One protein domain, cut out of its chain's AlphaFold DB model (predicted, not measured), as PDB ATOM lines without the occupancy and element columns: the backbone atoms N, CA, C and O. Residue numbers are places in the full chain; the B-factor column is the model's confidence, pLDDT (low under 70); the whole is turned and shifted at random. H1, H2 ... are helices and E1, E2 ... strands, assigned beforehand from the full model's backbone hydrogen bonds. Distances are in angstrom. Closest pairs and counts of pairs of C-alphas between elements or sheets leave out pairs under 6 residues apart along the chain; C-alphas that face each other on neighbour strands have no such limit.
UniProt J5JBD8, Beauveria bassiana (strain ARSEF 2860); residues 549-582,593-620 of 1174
ATOM      1  N   ALA A 549      10.753  17.256   9.625       54.69
ATOM      2  CA  ALA A 549      10.850  16.321   8.506       54.69
ATOM      3  C   ALA A 549      12.027  15.353   8.762       54.69
ATOM      4  O   ALA A 549      13.192  15.702   8.552       54.69
ATOM      5  N   MET A 550      11.729  14.168   9.302       67.06
ATOM      6  CA  MET A 550      12.666  13.098   9.664       67.06
ATOM      7  C   MET A 550      12.250  11.818   8.947       67.06
ATOM      8  O   MET A 550      11.060  11.524   8.879       67.06
ATOM      9  N   LEU A 551      13.210  11.054   8.428       73.69
ATOM     10  CA  LEU A 551      12.907   9.798   7.742       73.69
ATOM     11  C   LEU A 551      12.794   8.639   8.733       73.69
ATOM     12  O   LEU A 551      13.437   8.625   9.784       73.69
ATOM     13  N   ILE A 552      11.974   7.659   8.372       75.56
ATOM     14  CA  ILE A 552      11.770   6.416   9.110       75.56
ATOM     15  C   ILE A 552      12.154   5.252   8.200       75.56
ATOM     16  O   ILE A 552      11.741   5.189   7.045       75.56
ATOM     17  N   SER A 553      12.962   4.341   8.739       77.62
ATOM     18  CA  SER A 553      13.313   3.066   8.111       77.62
ATOM     19  C   SER A 553      12.136   2.097   8.248       77.62
ATOM     20  O   SER A 553      11.969   1.528   9.327       77.62
ATOM     21  N   LYS A 554      11.387   1.866   7.169       77.75
ATOM     22  CA  LYS A 554      10.443   0.744   7.030       77.75
ATOM     23  C   LYS A 554      11.100  -0.426   6.290       77.75
ATOM     24  O   LYS A 554      12.032  -0.230   5.501       77.75
ATOM     25  N   SER A 555      10.610  -1.639   6.523       75.62
ATOM     26  CA  SER A 555      10.807  -2.763   5.604       75.62
ATOM     27  C   SER A 555       9.919  -2.592   4.365       75.62
ATOM     28  O   SER A 555       8.924  -1.870   4.395       75.62
ATOM     29  N   ILE A 556      10.278  -3.230   3.250       76.31
ATOM     30  CA  ILE A 556       9.575  -3.056   1.965       76.31
ATOM     31  C   ILE A 556       8.151  -3.648   1.999       76.31
ATOM     32  O   ILE A 556       7.240  -3.117   1.371       76.31
ATOM     33  N   ASP A 557       7.936  -4.697   2.791       73.62
ATOM     34  CA  ASP A 557       6.636  -5.319   3.066       73.62
ATOM     35  C   ASP A 557       5.738  -4.506   4.023       73.62
ATOM     36  O   ASP A 557       4.524  -4.706   4.040       73.62
ATOM     37  N   GLU A 558       6.297  -3.537   4.759       75.62
ATOM     38  CA  GLU A 558       5.548  -2.596   5.613       75.62
ATOM     39  C   GLU A 558       5.018  -1.368   4.841       75.62
ATOM     40  O   GLU A 558       4.348  -0.510   5.427       75.62
ATOM     41  N   LEU A 559       5.337  -1.246   3.546       78.88
ATOM     42  CA  LEU A 559       4.935  -0.114   2.711       78.88
ATOM     43  C   LEU A 559       3.477  -0.230   2.246       78.88
ATOM     44  O   LEU A 559       3.039  -1.263   1.732       78.88
ATOM     45  N   LYS A 560       2.747   0.879   2.371       81.56
ATOM     46  CA  LYS A 560       1.396   1.095   1.836       81.56
ATOM     47  C   LYS A 560       1.459   1.763   0.450       81.56
ATOM     48  O   LYS A 560       2.439   2.448   0.172       81.56
ATOM     49  N   PRO A 561       0.394   1.694  -0.372       78.94
ATOM     50  CA  PRO A 561       0.307   2.450  -1.630       78.94
ATOM     51  C   PRO A 561       0.504   3.970  -1.496       78.94
ATOM     52  O   PRO A 561       0.979   4.598  -2.437       78.94
ATOM     53  N   ASP A 562       0.170   4.545  -0.335       78.69
ATOM     54  CA  ASP A 562       0.320   5.978  -0.042       78.69
ATOM     55  C   ASP A 562       1.697   6.354   0.565       78.69
ATOM     56  O   ASP A 562       1.960   7.532   0.806       78.69
ATOM     57  N   ASP A 563       2.584   5.384   0.840       76.00
ATOM     58  CA  ASP A 563       3.909   5.641   1.427       76.00
ATOM     59  C   ASP A 563       4.902   6.179   0.379       76.00
ATOM     60  O   ASP A 563       5.444   5.428  -0.434       76.00
ATOM     61  N   ASP A 564       5.210   7.479   0.435       79.50
ATOM     62  CA  ASP A 564       6.169   8.126  -0.472       79.50
ATOM     63  C   ASP A 564       7.632   7.788  -0.110       79.50
ATOM     64  O   ASP A 564       8.308   8.519   0.624       79.50
ATOM     65  N   ALA A 565       8.098   6.633  -0.592       82.38
ATOM     66  CA  ALA A 565       9.297   5.947  -0.116       82.38
ATOM     67  C   ALA A 565      10.482   5.946  -1.106       82.38
ATOM     68  O   ALA A 565      10.319   5.716  -2.307       82.38
ATOM     69  N   ILE A 566      11.706   6.079  -0.576       85.25
ATOM     70  CA  ILE A 566      12.963   5.807  -1.297       85.25
ATOM     71  C   ILE A 566      13.651   4.559  -0.733       85.25
ATOM     72  O   ILE A 566      13.962   4.489   0.454       85.25
ATOM     73  N   VAL A 567      13.964   3.598  -1.601       81.50
ATOM     74  CA  VAL A 567      14.817   2.438  -1.295       81.50
ATOM     75  C   VAL A 567      16.259   2.744  -1.702       81.50
ATOM     76  O   VAL A 567      16.509   3.383  -2.727       81.50
ATOM     77  N   VAL A 568      17.220   2.283  -0.894       75.75
ATOM     78  CA  VAL A 568      18.659   2.439  -1.161       75.75
ATOM     79  C   VAL A 568      19.326   1.067  -1.243       75.75
ATOM     80  O   VAL A 568      19.481   0.372  -0.240       75.75
ATOM     81  N   GLU A 569      19.741   0.685  -2.450       69.88
ATOM     82  CA  GLU A 569      20.447  -0.563  -2.750       69.88
ATOM     83  C   GLU A 569      21.942  -0.275  -2.941       69.88
ATOM     84  O   GLU A 569      22.368   0.268  -3.965       69.88
ATOM     85  N   GLY A 570      22.764  -0.612  -1.942       68.75
ATOM     86  CA  GLY A 570      24.199  -0.311  -1.953       68.75
ATOM     87  C   GLY A 570      24.460   1.198  -1.961       68.75
ATOM     88  O   GLY A 570      24.360   1.846  -0.925       68.75
ATOM     89  N   ASN A 571      24.781   1.753  -3.133       64.25
ATOM     90  CA  ASN A 571      24.919   3.199  -3.360       64.25
ATOM     91  C   ASN A 571      24.024   3.698  -4.515       64.25
ATOM     92  O   ASN A 571      24.414   4.577  -5.278       64.25
ATOM     93  N   ARG A 572      22.847   3.088  -4.708       70.88
ATOM     94  CA  ARG A 572      21.842   3.522  -5.688       70.88
ATOM     95  C   ARG A 572      20.500   3.751  -5.009       70.88
ATOM     96  O   ARG A 572      19.989   2.865  -4.331       70.88
ATOM     97  N   MET A 573      19.935   4.933  -5.224       84.50
ATOM     98  CA  MET A 573      18.618   5.317  -4.721       84.50
ATOM     99  C   MET A 573      17.544   5.082  -5.790       84.50
ATOM    100  O   MET A 573      17.791   5.313  -6.974       84.50
ATOM    101  N   ARG A 574      16.351   4.640  -5.382       83.56
ATOM    102  CA  ARG A 574      15.163   4.474  -6.238       83.56
ATOM    103  C   ARG A 574      13.907   4.864  -5.464       83.56
ATOM    104  O   ARG A 574      13.822   4.567  -4.275       83.56
ATOM    105  N   ARG A 575      12.915   5.464  -6.129       84.12
ATOM    106  CA  ARG A 575      11.566   5.602  -5.559       84.12
ATOM    107  C   ARG A 575      10.860   4.244  -5.603       84.12
ATOM    108  O   ARG A 575      11.030   3.502  -6.570       84.12
ATOM    109  N   TYR A 576      10.113   3.903  -4.557       83.00
ATOM    110  CA  TYR A 576       9.368   2.648  -4.493       83.00
ATOM    111  C   TYR A 576       7.919   2.849  -4.940       83.00
ATOM    112  O   TYR A 576       7.182   3.608  -4.320       83.00
ATOM    113  N   ASN A 577       7.508   2.136  -5.991       78.19
ATOM    114  CA  ASN A 577       6.190   2.285  -6.621       78.19
ATOM    115  C   ASN A 577       5.333   0.999  -6.511       78.19
ATOM    116  O   ASN A 577       4.417   0.796  -7.305       78.19
ATOM    117  N   GLY A 578       5.649   0.113  -5.560       73.44
ATOM    118  CA  GLY A 578       5.001  -1.193  -5.390       73.44
ATOM    119  C   GLY A 578       5.747  -2.361  -6.063       73.44
ATOM    120  O   GLY A 578       6.811  -2.151  -6.653       73.44
ATOM    121  N   PRO A 579       5.208  -3.596  -5.996       70.06
ATOM    122  CA  PRO A 579       3.953  -3.987  -5.333       70.06
ATOM    123  C   PRO A 579       4.004  -3.865  -3.799       70.06
ATOM    124  O   PRO A 579       5.078  -3.787  -3.207       70.06
ATOM    125  N   PHE A 580       2.841  -3.817  -3.151       76.38
ATOM    126  CA  PHE A 580       2.699  -3.519  -1.719       76.38
ATOM    127  C   PHE A 580       2.100  -4.706  -0.948       76.38
ATOM    128  O   PHE A 580       1.367  -5.517  -1.516       76.38
ATOM    129  N   GLY A 581       2.375  -4.798   0.356       66.88
ATOM    130  CA  GLY A 581       1.813  -5.835   1.226       66.88
ATOM    131  C   GLY A 581       2.182  -7.266   0.806       66.88
ATOM    132  O   GLY A 581       3.355  -7.597   0.667       66.88
ATOM    133  N   VAL A 582       1.180  -8.137   0.630       60.66
ATOM    134  CA  VAL A 582       1.383  -9.592   0.430       60.66
ATOM    135  C   VAL A 582       2.134  -9.924  -0.869       60.66
ATOM    136  O   VAL A 582       2.864 -10.918  -0.916       60.66
ATOM    137  N   LYS A 593      16.381  -1.441   3.075       72.56
ATOM    138  CA  LYS A 593      15.527  -0.538   3.856       72.56
ATOM    139  C   LYS A 593      14.877   0.500   2.952       72.56
ATOM    140  O   LYS A 593      15.553   1.095   2.109       72.56
ATOM    141  N   ALA A 594      13.594   0.750   3.186       79.81
ATOM    142  CA  ALA A 594      12.871   1.873   2.614       79.81
ATOM    143  C   ALA A 594      12.873   3.045   3.602       79.81
ATOM    144  O   ALA A 594      12.634   2.867   4.797       79.81
ATOM    145  N   TRP A 595      13.132   4.250   3.107       83.56
ATOM    146  CA  TRP A 595      13.063   5.490   3.870       83.56
ATOM    147  C   TRP A 595      11.810   6.257   3.477       83.56
ATOM    148  O   TRP A 595      11.639   6.611   2.310       83.56
ATOM    149  N   VAL A 596      10.949   6.517   4.458       80.81
ATOM    150  CA  VAL A 596       9.646   7.167   4.266       80.81
ATOM    151  C   VAL A 596       9.500   8.316   5.257       80.81
ATOM    152  O   VAL A 596      10.063   8.265   6.353       80.81
ATOM    153  N   PHE A 597       8.749   9.353   4.894       75.38
ATOM    154  CA  PHE A 597       8.313  10.363   5.858       75.38
ATOM    155  C   PHE A 597       7.142   9.839   6.713       75.38
ATOM    156  O   PHE A 597       6.355   9.024   6.233       75.38
ATOM    157  N   PRO A 598       7.020  10.266   7.983       67.12
ATOM    158  CA  PRO A 598       5.897   9.897   8.843       67.12
ATOM    159  C   PRO A 598       4.564  10.488   8.359       67.12
ATOM    160  O   PRO A 598       4.523  11.614   7.861       67.12
ATOM    161  N   ASP A 599       3.468   9.760   8.598       65.25
ATOM    162  CA  ASP A 599       2.107  10.289   8.467       65.25
ATOM    163  C   ASP A 599       1.930  11.505   9.407       65.25
ATOM    164  O   ASP A 599       2.349  11.481  10.564       65.25
ATOM    165  N   ALA A 600       1.243  12.566   8.968       57.22
ATOM    166  CA  ALA A 600       1.093  13.797   9.767       57.22
ATOM    167  C   ALA A 600       0.371  13.610  11.126       57.22
ATOM    168  O   ALA A 600       0.413  14.497  11.977       57.22
ATOM    169  N   ASN A 601      -0.286  12.461  11.328       50.94
ATOM    170  CA  ASN A 601      -1.033  12.104  12.536       50.94
ATOM    171  C   ASN A 601      -0.363  10.999  13.384       50.94
ATOM    172  O   ASN A 601      -0.939  10.590  14.392       50.94
ATOM    173  N   SER A 602       0.804  10.462  12.997       53.81
ATOM    174  CA  SER A 602       1.400   9.300  13.676       53.81
ATOM    175  C   SER A 602       2.434   9.677  14.747       53.81
ATOM    176  O   SER A 602       3.434  10.354  14.508       53.81
ATOM    177  N   VAL A 603       2.215   9.174  15.966       45.94
ATOM    178  CA  VAL A 603       3.101   9.385  17.124       45.94
ATOM    179  C   VAL A 603       4.309   8.448  17.024       45.94
ATOM    180  O   VAL A 603       4.349   7.383  17.639       45.94
ATOM    181  N   HIS A 604       5.296   8.823  16.213       49.84
ATOM    182  CA  HIS A 604       6.525   8.047  16.064       49.84
ATOM    183  C   HIS A 604       7.549   8.323  17.179       49.84
ATOM    184  O   HIS A 604       7.647   9.449  17.678       49.84
ATOM    185  N   PRO A 605       8.378   7.324  17.553       45.19
ATOM    186  CA  PRO A 605       9.606   7.588  18.297       45.19
ATOM    187  C   PRO A 605      10.526   8.509  17.481       45.19
ATOM    188  O   PRO A 605      10.463   8.517  16.254       45.19
ATOM    189  N   LYS A 606      11.378   9.281  18.175       47.03
ATOM    190  CA  LYS A 606      12.286  10.297  17.597       47.03
ATOM    191  C   LYS A 606      12.919   9.808  16.282       47.03
ATOM    192  O   LYS A 606      13.682   8.845  16.307       47.03
ATOM    193  N   GLY A 607      12.564  10.465  15.174       50.88
ATOM    194  CA  GLY A 607      12.869  10.014  13.812       50.88
ATOM    195  C   GLY A 607      14.361   9.975  13.477       50.88
ATOM    196  O   GLY A 607      15.203  10.491  14.216       50.88
ATOM    197  N   ASP A 608      14.706   9.353  12.348       54.31
ATOM    198  CA  ASP A 608      16.084   8.945  12.092       54.31
ATOM    199  C   ASP A 608      16.888   9.972  11.272       54.31
ATOM    200  O   ASP A 608      16.711  10.157  10.063       54.31
ATOM    201  N   LEU A 609      17.845  10.617  11.944       59.25
ATOM    202  CA  LEU A 609      18.867  11.461  11.315       59.25
ATOM    203  C   LEU A 609      19.838  10.657  10.433       59.25
ATOM    204  O   LEU A 609      20.464  11.240   9.543       59.25
ATOM    205  N   ILE A 610      19.968   9.343  10.650       62.78
ATOM    206  CA  ILE A 610      20.778   8.459   9.808       62.78
ATOM    207  C   ILE A 610      20.117   8.335   8.435       62.78
ATOM    208  O   ILE A 610      20.810   8.551   7.452       62.78
ATOM    209  N   GLY A 611      18.797   8.132   8.347       66.56
ATOM    210  CA  GLY A 611      18.078   8.049   7.067       66.56
ATOM    211  C   GLY A 611      18.251   9.276   6.175       66.56
ATOM    212  O   GLY A 611      18.575   9.160   4.994       66.56
ATOM    213  N   ILE A 612      18.146  10.470   6.761       70.81
ATOM    214  CA  ILE A 612      18.427  11.732   6.061       70.81
ATOM    215  C   ILE A 612      19.879  11.799   5.587       70.81
ATOM    216  O   ILE A 612      20.129  12.193   4.448       70.81
ATOM    217  N   ASN A 613      20.843  11.389   6.416       71.44
ATOM    218  CA  ASN A 613      22.237  11.306   5.987       71.44
ATOM    219  C   ASN A 613      22.454  10.209   4.930       71.44
ATOM    220  O   ASN A 613      23.313  10.387   4.075       71.44
ATOM    221  N   THR A 614      21.691   9.117   4.926       75.31
ATOM    222  CA  THR A 614      21.771   8.079   3.894       75.31
ATOM    223  C   THR A 614      21.312   8.631   2.546       75.31
ATOM    224  O   THR A 614      22.076   8.565   1.589       75.31
ATOM    225  N   VAL A 615      20.138   9.266   2.465       77.44
ATOM    226  CA  VAL A 615      19.629   9.832   1.197       77.44
ATOM    227  C   VAL A 615      20.440  11.057   0.734       77.44
ATOM    228  O   VAL A 615      20.713  11.222  -0.452       77.44
ATOM    229  N   SER A 616      20.915  11.894   1.662       76.56
ATOM    230  CA  SER A 616      21.707  13.091   1.315       76.56
ATOM    231  C   SER A 616      23.158  12.789   0.905       76.56
ATOM    232  O   SER A 616      23.872  13.711   0.518       76.56
ATOM    233  N   ASN A 617      23.619  11.535   1.010       76.69
ATOM    234  CA  ASN A 617      24.980  11.121   0.628       76.69
ATOM    235  C   ASN A 617      25.038   9.904  -0.308       76.69
ATOM    236  O   ASN A 617      26.079   9.683  -0.922       76.69
ATOM    237  N   GLY A 618      23.963   9.120  -0.428       80.44
ATOM    238  CA  GLY A 618      23.840   8.096  -1.462       80.44
ATOM    239  C   GLY A 618      23.806   8.740  -2.846       80.44
ATOM    240  O   GLY A 618      23.247   9.829  -3.001       80.44
ATOM    241  N   ALA A 619      24.423   8.109  -3.844       84.88
ATOM    242  CA  ALA A 619      24.513   8.670  -5.191       84.88
ATOM    243  C   ALA A 619      23.148   8.702  -5.904       84.88
ATOM    244  O   ALA A 619      22.324   7.789  -5.756       84.88
ATOM    245  N   LEU A 620      22.919   9.754  -6.695       89.12
ATOM    246  CA  LEU A 620      21.748   9.869  -7.565       89.12
ATOM    247  C   LEU A 620      21.710   8.733  -8.610       89.12
ATOM    248  O   LEU A 620      22.753   8.167  -8.957       89.12
TER     249      LEU A 620
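Overview. This is residues 549 to 582 and 593 to 620 of the 1174 residues of a protein of Beauveria bassiana (strain ARSEF 2860) (UniProt J5JBD8). Little of this domain is regular structure: a small twisted sheet of four short strands, one short helix over one face, and loops. The printed part has 62 residues, with E1, E2, E3, E4, H1 along the chain; the sheet's order is E1, E4, E2, E3, antiparallel throughout. The class is mixed, with 22 residues in named elements; the whole is compact, radius of gyration of the C-alphas 11.4 A, and flat, 30 by 28 by 14 A.

Along the chain. Find C-alpha 552 at (11.770, 6.416, 9.110), where E1, residues 552 to 554, begins, 6.2 A long. Look next at E4, residues 594 to 596, 6.4 A; E2, residues 565 to 569, 13.2 A; and E3, residues 572 to 575, 10.5 A. H1, residues 609 to 615, runs 10.3 A to C-alpha 615 at (19.629, 9.832, 1.197).

Arrangement. Within hydrogen-bond range you find N 552 and O 596 between E1 and E4, 2.8 A; N 595 and O 566 between E4 and E2, 2.8 A; and N 567 and O 574 in the hairpin E2 and E3, 2.8 A. H1 is on the sheet at a height of 8.5 A, only just over E4, with 3 C-alphas falling on it, and runs across the strands, 71 degrees to E4 on the local plane; their closest C-alphas, Gly 611 and Trp 595, are 6.5 A apart. In H1 every O i to N i+4 pair is within hydrogen-bond range.

Size, cuts and confidence. The farthest C-alphas, Asn 571 and Asn 601, are 31.7 A apart. Residues 583 to 592 are not printed; C-alphas 582 and 593 are 17.1 A apart across the cut. The link E4 to H1 is long, and pLDDT is under 70 for 21 residues, among them 598 to 611.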